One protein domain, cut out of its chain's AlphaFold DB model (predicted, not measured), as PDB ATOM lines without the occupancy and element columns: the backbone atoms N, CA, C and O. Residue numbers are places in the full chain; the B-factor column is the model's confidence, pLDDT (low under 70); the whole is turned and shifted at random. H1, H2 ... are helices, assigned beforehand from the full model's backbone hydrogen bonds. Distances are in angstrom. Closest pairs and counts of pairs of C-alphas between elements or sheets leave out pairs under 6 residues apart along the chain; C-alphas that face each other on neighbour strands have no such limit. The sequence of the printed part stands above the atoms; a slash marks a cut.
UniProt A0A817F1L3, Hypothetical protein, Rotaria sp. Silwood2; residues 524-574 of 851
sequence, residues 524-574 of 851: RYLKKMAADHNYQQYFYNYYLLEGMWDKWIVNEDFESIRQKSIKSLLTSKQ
ATOM      1  N   ARG A 524     346.081 465.299 493.236       44.12
ATOM      2  CA  ARG A 524     347.550 465.375 493.392       44.12
ATOM      3  C   ARG A 524     347.969 466.340 494.508       44.12
ATOM      4  O   ARG A 524     348.931 466.049 495.213       44.12
ATOM      5  N   TYR A 525     347.225 467.432 494.704       49.62
ATOM      6  CA  TYR A 525     347.411 468.365 495.823       49.62
ATOM      7  C   TYR A 525     347.040 467.692 497.149       49.62
ATOM      8  O   TYR A 525     347.845 467.683 498.074       49.62
ATOM      9  N   LEU A 526     345.908 466.982 497.186       54.38
ATOM     10  CA  LEU A 526     345.464 466.213 498.347       54.38
ATOM     11  C   LEU A 526     346.409 465.058 498.693       54.38
ATOM     12  O   LEU A 526     346.722 464.863 499.862       54.38
ATOM     13  N   LYS A 527     346.940 464.335 497.696       54.06
ATOM     14  CA  LYS A 527     347.971 463.307 497.928       54.06
ATOM     15  C   LYS A 527     349.293 463.900 498.419       54.06
ATOM     16  O   LYS A 527     349.956 463.272 499.233       54.06
ATOM     17  N   LYS A 528     349.673 465.096 497.957       46.12
ATOM     18  CA  LYS A 528     350.880 465.798 498.419       46.12
ATOM     19  C   LYS A 528     350.711 466.339 499.845       46.12
ATOM     20  O   LYS A 528     351.637 466.200 500.629       46.12
ATOM     21  N   MET A 529     349.531 466.858 500.196       53.03
ATOM     22  CA  MET A 529     349.172 467.220 501.575       53.03
ATOM     23  C   MET A 529     349.137 465.989 502.488       53.03
ATOM     24  O   MET A 529     349.656 466.039 503.589       53.03
ATOM     25  N   ALA A 530     348.576 464.864 502.034       52.47
ATOM     26  CA  ALA A 530     348.529 463.629 502.824       52.47
ATOM     27  C   ALA A 530     349.909 462.960 503.003       52.47
ATOM     28  O   ALA A 530     350.120 462.248 503.982       52.47
ATOM     29  N   ALA A 531     350.836 463.162 502.059       49.28
ATOM     30  CA  ALA A 531     352.198 462.624 502.115       49.28
ATOM     31  C   ALA A 531     353.162 463.479 502.956       49.28
ATOM     32  O   ALA A 531     354.215 462.989 503.359       49.28
ATOM     33  N   ASP A 532     352.820 464.739 503.224       45.84
ATOM     34  CA  ASP A 532     353.599 465.621 504.087       45.84
ATOM     35  C   ASP A 532     353.128 465.439 505.538       45.84
ATOM     36  O   ASP A 532     352.042 465.874 505.914       45.84
ATOM     37  N   HIS A 533     353.921 464.759 506.372       49.25
ATOM     38  CA  HIS A 533     353.560 464.449 507.765       49.25
ATOM     39  C   HIS A 533     353.306 465.687 508.648       49.25
ATOM     40  O   HIS A 533     352.792 465.543 509.756       49.25
ATOM     41  N   ASN A 534     353.634 466.889 508.164       49.53
ATOM     42  CA  ASN A 534     353.330 468.153 508.833       49.53
ATOM     43  C   ASN A 534     351.964 468.751 508.453       49.53
ATOM     44  O   ASN A 534     351.544 469.735 509.064       49.53
ATOM     45  N   TYR A 535     351.257 468.192 507.467       58.41
ATOM     46  CA  TYR A 535     349.952 468.701 507.058       58.41
ATOM     47  C   TYR A 535     348.842 468.183 507.976       58.41
ATOM     48  O   TYR A 535     348.699 466.986 508.222       58.41
ATOM     49  N   GLN A 536     348.023 469.097 508.498       77.50
ATOM     50  CA  GLN A 536     346.975 468.732 509.446       77.50
ATOM     51  C   GLN A 536     345.860 467.955 508.723       77.50
ATOM     52  O   GLN A 536     345.173 468.496 507.858       77.50
ATOM     53  N   GLN A 537     345.668 466.685 509.101       84.12
ATOM     54  CA  GLN A 537     344.710 465.715 508.530       84.12
ATOM     55  C   GLN A 537     343.307 466.283 508.237       84.12
ATOM     56  O   GLN A 537     342.624 465.819 507.320       84.12
ATOM     57  N   TYR A 538     342.852 467.273 509.009       87.38
ATOM     58  CA  TYR A 538     341.540 467.882 508.814       87.38
ATOM     59  C   TYR A 538     341.423 468.670 507.503       87.38
ATOM     60  O   TYR A 538     340.346 468.661 506.917       87.38
ATOM     61  N   PHE A 539     342.503 469.288 507.003       88.12
ATOM     62  CA  PHE A 539     342.486 469.985 505.711       88.12
ATOM     63  C   PHE A 539     342.200 469.005 504.576       88.12
ATOM     64  O   PHE A 539     341.328 469.245 503.749       88.12
ATOM     65  N   TYR A 540     342.895 467.865 504.572       88.12
ATOM     66  CA  TYR A 540     342.680 466.815 503.580       88.12
ATOM     67  C   TYR A 540     341.225 466.326 503.585       88.12
ATOM     68  O   TYR A 540     340.578 466.279 502.542       88.12
ATOM     69  N   ASN A 541     340.685 466.012 504.768       90.69
ATOM     70  CA  ASN A 541     339.302 465.553 504.885       90.69
ATOM     71  C   ASN A 541     338.286 466.638 504.480       90.69
ATOM     72  O   ASN A 541     337.255 466.306 503.897       90.69
ATOM     73  N   TYR A 542     338.566 467.913 504.771       91.69
ATOM     74  CA  TYR A 542     337.730 469.038 504.350       91.69
ATOM     75  C   TYR A 542     337.660 469.152 502.825       91.69
ATOM     76  O   TYR A 542     336.568 469.161 502.269       91.69
ATOM     77  N   TYR A 543     338.800 469.180 502.138       89.19
ATOM     78  CA  TYR A 543     338.818 469.349 500.684       89.19
ATOM     79  C   TYR A 543     338.230 468.141 499.943       89.19
ATOM     80  O   TYR A 543     337.695 468.288 498.848       89.19
ATOM     81  N   LEU A 544     338.270 466.944 500.544       90.50
ATOM     82  CA  LEU A 544     337.488 465.813 500.043       90.50
ATOM     83  C   LEU A 544     335.981 466.070 500.155       90.50
ATOM     84  O   LEU A 544     335.250 465.763 499.218       90.50
ATOM     85  N   LEU A 545     335.509 466.621 501.280       92.38
ATOM     86  CA  LEU A 545     334.101 466.993 501.443       92.38
ATOM     87  C   LEU A 545     333.698 468.060 500.422       92.38
ATOM     88  O   LEU A 545     332.684 467.887 499.756       92.38
ATOM     89  N   GLU A 546     334.494 469.115 500.267       90.06
ATOM     90  CA  GLU A 546     334.252 470.170 499.279       90.06
ATOM     91  C   GLU A 546     334.221 469.604 497.855       90.06
ATOM     92  O   GLU A 546     333.288 469.876 497.104       90.06
ATOM     93  N   GLY A 547     335.155 468.713 497.505       88.38
ATOM     94  CA  GLY A 547     335.162 468.093 496.184       88.38
ATOM     95  C   GLY A 547     334.008 467.160 495.888       88.38
ATOM     96  O   GLY A 547     333.530 467.103 494.753       88.38
ATOM     97  N   MET A 548     333.508 466.485 496.916       90.25
ATOM     98  CA  MET A 548     332.271 465.723 496.829       90.25
ATOM     99  C   MET A 548     331.043 466.639 496.722       90.25
ATOM    100  O   MET A 548     330.128 466.348 495.951       90.25
ATOM    101  N   TRP A 549     331.022 467.751 497.462       86.81
ATOM    102  CA  TRP A 549     329.927 468.725 497.469       86.81
ATOM    103  C   TRP A 549     329.779 469.429 496.113       86.81
ATOM    104  O   TRP A 549     328.686 469.475 495.545       86.81
ATOM    105  N   ASP A 550     330.898 469.871 495.543       85.50
ATOM    106  CA  ASP A 550     330.975 470.535 494.236       85.50
ATOM    107  C   ASP A 550     331.002 469.554 493.053       85.50
ATOM    108  O   ASP A 550     331.056 469.967 491.890       85.50
ATOM    109  N   LYS A 551     330.923 468.246 493.331       87.69
ATOM    110  CA  LYS A 551     330.844 467.157 492.344       87.69
ATOM    111  C   LYS A 551     332.051 467.045 491.407       87.69
ATOM    112  O   LYS A 551     331.926 466.468 490.327       87.69
ATOM    113  N   TRP A 552     333.223 467.545 491.804       86.50
ATOM    114  CA  TRP A 552     334.482 467.248 491.105       86.50
ATOM    115  C   TRP A 552     335.153 465.957 491.606       86.50
ATOM    116  O   TRP A 552     336.107 465.477 490.995       86.50
ATOM    117  N   ILE A 553     334.596 465.334 492.651       86.75
ATOM    118  CA  ILE A 553     334.844 463.948 493.066       86.75
ATOM    119  C   ILE A 553     333.505 463.192 492.982       86.75
ATOM    120  O   ILE A 553     332.514 463.639 493.550       86.75
ATOM    121  N   VAL A 554     333.448 462.072 492.243       81.25
ATOM    122  CA  VAL A 554     332.168 461.409 491.872       81.25
ATOM    123  C   VAL A 554     332.068 459.943 492.342       81.25
ATOM    124  O   VAL A 554     331.003 459.345 492.260       81.25
ATOM    125  N   ASN A 555     333.141 459.357 492.889       83.12
ATOM    126  CA  ASN A 555     333.233 457.906 493.145       83.12
ATOM    127  C   ASN A 555     333.404 457.511 494.624       83.12
ATOM    128  O   ASN A 555     333.761 456.372 494.911       83.12
ATOM    129  N   GLU A 556     333.182 458.431 495.560       84.06
ATOM    130  CA  GLU A 556     333.283 458.160 496.999       84.06
ATOM    131  C   GLU A 556     331.900 458.226 497.659       84.06
ATOM    132  O   GLU A 556     330.967 458.838 497.139       84.06
ATOM    133  N   ASP A 557     331.753 457.609 498.830       92.44
ATOM    134  CA  ASP A 557     330.548 457.780 499.643       92.44
ATOM    135  C   ASP A 557     330.567 459.164 500.311       92.44
ATOM    136  O   ASP A 557     331.339 459.411 501.246       92.44
ATOM    137  N   PHE A 558     329.704 460.065 499.827       91.19
ATOM    138  CA  PHE A 558     329.564 461.434 500.329       91.19
ATOM    139  C   PHE A 558     329.419 461.472 501.854       91.19
ATOM    140  O   PHE A 558     330.067 462.278 502.525       91.19
ATOM    141  N   GLU A 559     328.600 460.584 502.415       93.00
ATOM    142  CA  GLU A 559     328.276 460.615 503.835       93.00
ATOM    143  C   GLU A 559     329.466 460.160 504.691       93.00
ATOM    144  O   GLU A 559     329.779 460.782 505.709       93.00
ATOM    145  N   SER A 560     330.206 459.146 504.237       94.12
ATOM    146  CA  SER A 560     331.463 458.719 504.863       94.12
ATOM    147  C   SER A 560     332.512 459.838 504.878       94.12
ATOM    148  O   SER A 560     333.144 460.092 505.910       94.12
ATOM    149  N   ILE A 561     332.677 460.559 503.763       93.38
ATOM    150  CA  ILE A 561     333.604 461.700 503.675       93.38
ATOM    151  C   ILE A 561     333.151 462.854 504.575       93.38
ATOM    152  O   ILE A 561     333.966 463.394 505.330       93.38
ATOM    153  N   ARG A 562     331.854 463.185 504.577       94.00
ATOM    154  CA  ARG A 562     331.277 464.210 505.456       94.00
ATOM    155  C   ARG A 562     331.541 463.901 506.927       94.00
ATOM    156  O   ARG A 562     332.017 464.768 507.659       94.00
ATOM    157  N   GLN A 563     331.327 462.658 507.350       95.19
ATOM    158  CA  GLN A 563     331.589 462.227 508.723       95.19
ATOM    159  C   GLN A 563     333.074 462.312 509.103       95.19
ATOM    160  O   GLN A 563     333.399 462.749 510.211       95.19
ATOM    161  N   LYS A 564     333.987 461.914 508.205       94.25
ATOM    162  CA  LYS A 564     335.440 462.042 508.424       94.25
ATOM    163  C   LYS A 564     335.854 463.505 508.568       94.25
ATOM    164  O   LYS A 564     336.585 463.829 509.504       94.25
ATOM    165  N   SER A 565     335.352 464.368 507.684       94.19
ATOM    166  CA  SER A 565     335.585 465.816 507.720       94.19
ATOM    167  C   SER A 565     335.123 466.413 509.047       94.19
ATOM    168  O   SER A 565     335.950 466.957 509.782       94.19
ATOM    169  N   ILE A 566     333.863 466.173 509.434       94.88
ATOM    170  CA  ILE A 566     333.296 466.612 510.716       94.88
ATOM    171  C   ILE A 566     334.189 466.209 511.897       94.88
ATOM    172  O   ILE A 566     334.583 467.070 512.684       94.88
ATOM    173  N   LYS A 567     334.543 464.921 512.017       95.56
ATOM    174  CA  LYS A 567     335.372 464.433 513.132       95.56
ATOM    175  C   LYS A 567     336.712 465.157 513.202       95.56
ATOM    176  O   LYS A 567     337.118 465.598 514.276       95.56
ATOM    177  N   SER A 568     337.385 465.296 512.062       94.12
ATOM    178  CA  SER A 568     338.699 465.939 512.010       94.12
ATOM    179  C   SER A 568     338.659 467.444 512.288       94.12
ATOM    180  O   SER A 568     339.559 467.946 512.957       94.12
ATOM    181  N   LEU A 569     337.609 468.145 511.845       92.25
ATOM    182  CA  LEU A 569     337.414 469.575 512.104       92.25
ATOM    183  C   LEU A 569     337.083 469.854 513.575       92.25
ATOM    184  O   LEU A 569     337.590 470.814 514.145       92.25
ATOM    185  N   LEU A 570     336.281 469.002 514.220       92.62
ATOM    186  CA  LEU A 570     336.026 469.114 515.660       92.62
ATOM    187  C   LEU A 570     337.302 468.840 516.468       92.62
ATOM    188  O   LEU A 570     337.669 469.629 517.338       92.62
ATOM    189  N   THR A 571     338.038 467.782 516.113       93.06
ATOM    190  CA  THR A 571     339.293 467.417 516.794       93.06
ATOM    191  C   THR A 571     340.339 468.533 516.699       93.06
ATOM    192  O   THR A 571     341.026 468.806 517.682       93.06
ATOM    193  N   SER A 572     340.434 469.242 515.565       89.81
ATOM    194  CA  SER A 572     341.384 470.356 515.405       89.81
ATOM    195  C   SER A 572     341.083 471.557 516.313       89.81
ATOM    196  O   SER A 572     341.982 472.346 516.606       89.81
ATOM    197  N   LYS A 573     339.842 471.679 516.800       89.44
ATOM    198  CA  LYS A 573     339.401 472.700 517.764       89.44
ATOM    199  C   LYS A 573     339.279 472.180 519.199       89.44
ATOM    200  O   LYS A 573     338.847 472.939 520.059       89.44
ATOM    201  N   GLN A 574     339.682 470.932 519.462       93.69
ATOM    202  CA  GLN A 574     339.489 470.248 520.750       93.69
ATOM    203  C   GLN A 574     338.007 470.160 521.160       93.69
ATOM    204  O   GLN A 574     337.668 470.315 522.331       93.69
TER     205      GLN A 574
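Overview. This is residues 524 to 574 of the 851 residues of the protein "Hypothetical protein" of Rotaria sp. Silwood2 (UniProt A0A817F1L3). Three helices lie side by side in one flat layer, joined end to end as a zigzag, with H2 in the middle, the short H1 along one side of it and the longest helix, H3, along the other. The chain folds back twice, and H1 and H3 stay apart across H2. The printed part has 51 residues with three named helices in the order H1, H2, H3 and no named strand; its class is all helix. It is compact, with a radius of gyration of the C-alphas of 10.9 A, and flat, spanning 28 by 25 by 13 A.

Along the chain. H1, residues 524 to 531, begins at C-alpha 524 (347.550, 465.375, 493.392) and is 10.3 A long from first to last C-alpha. H2, residues 537 to 549, begins at C-alpha 537 (344.710, 465.715, 508.530) and measures 18.7 A. H3, residues 558 to 572, measures 21.1 A and ends at C-alpha 572 (341.384, 470.356, 515.405).

Arrangement. H1 and H2 touch and form a helical hairpin; their closest C-alphas, those of Leu 526 and Tyr 540, are 6.0 A apart. They run opposite ways at a shallow tilt of 27 degrees. H2 and H3 form a second helical hairpin and touch with 19 pairs of C-alphas within 8 A, the closest being those of Asn 541 and Ser 565 at 4.7 A. They run opposite ways at a shallow tilt of 32 degrees, only just short of steep. H1 and H3 are apart. In H1, H2 and H3 every O i to N i+4 pair is within hydrogen-bond range.

Size, cuts and confidence. The two C-alphas farthest apart, those of Val 554 and Gln 574, are 31.1 A apart. The printed part has no cut. The link from H1 to H2 is tight, with 5 residues, and that from H2 to H3 is short, with 8. The mean pLDDT of the printed part is 80.7, and residues 524 to 535 are under 70.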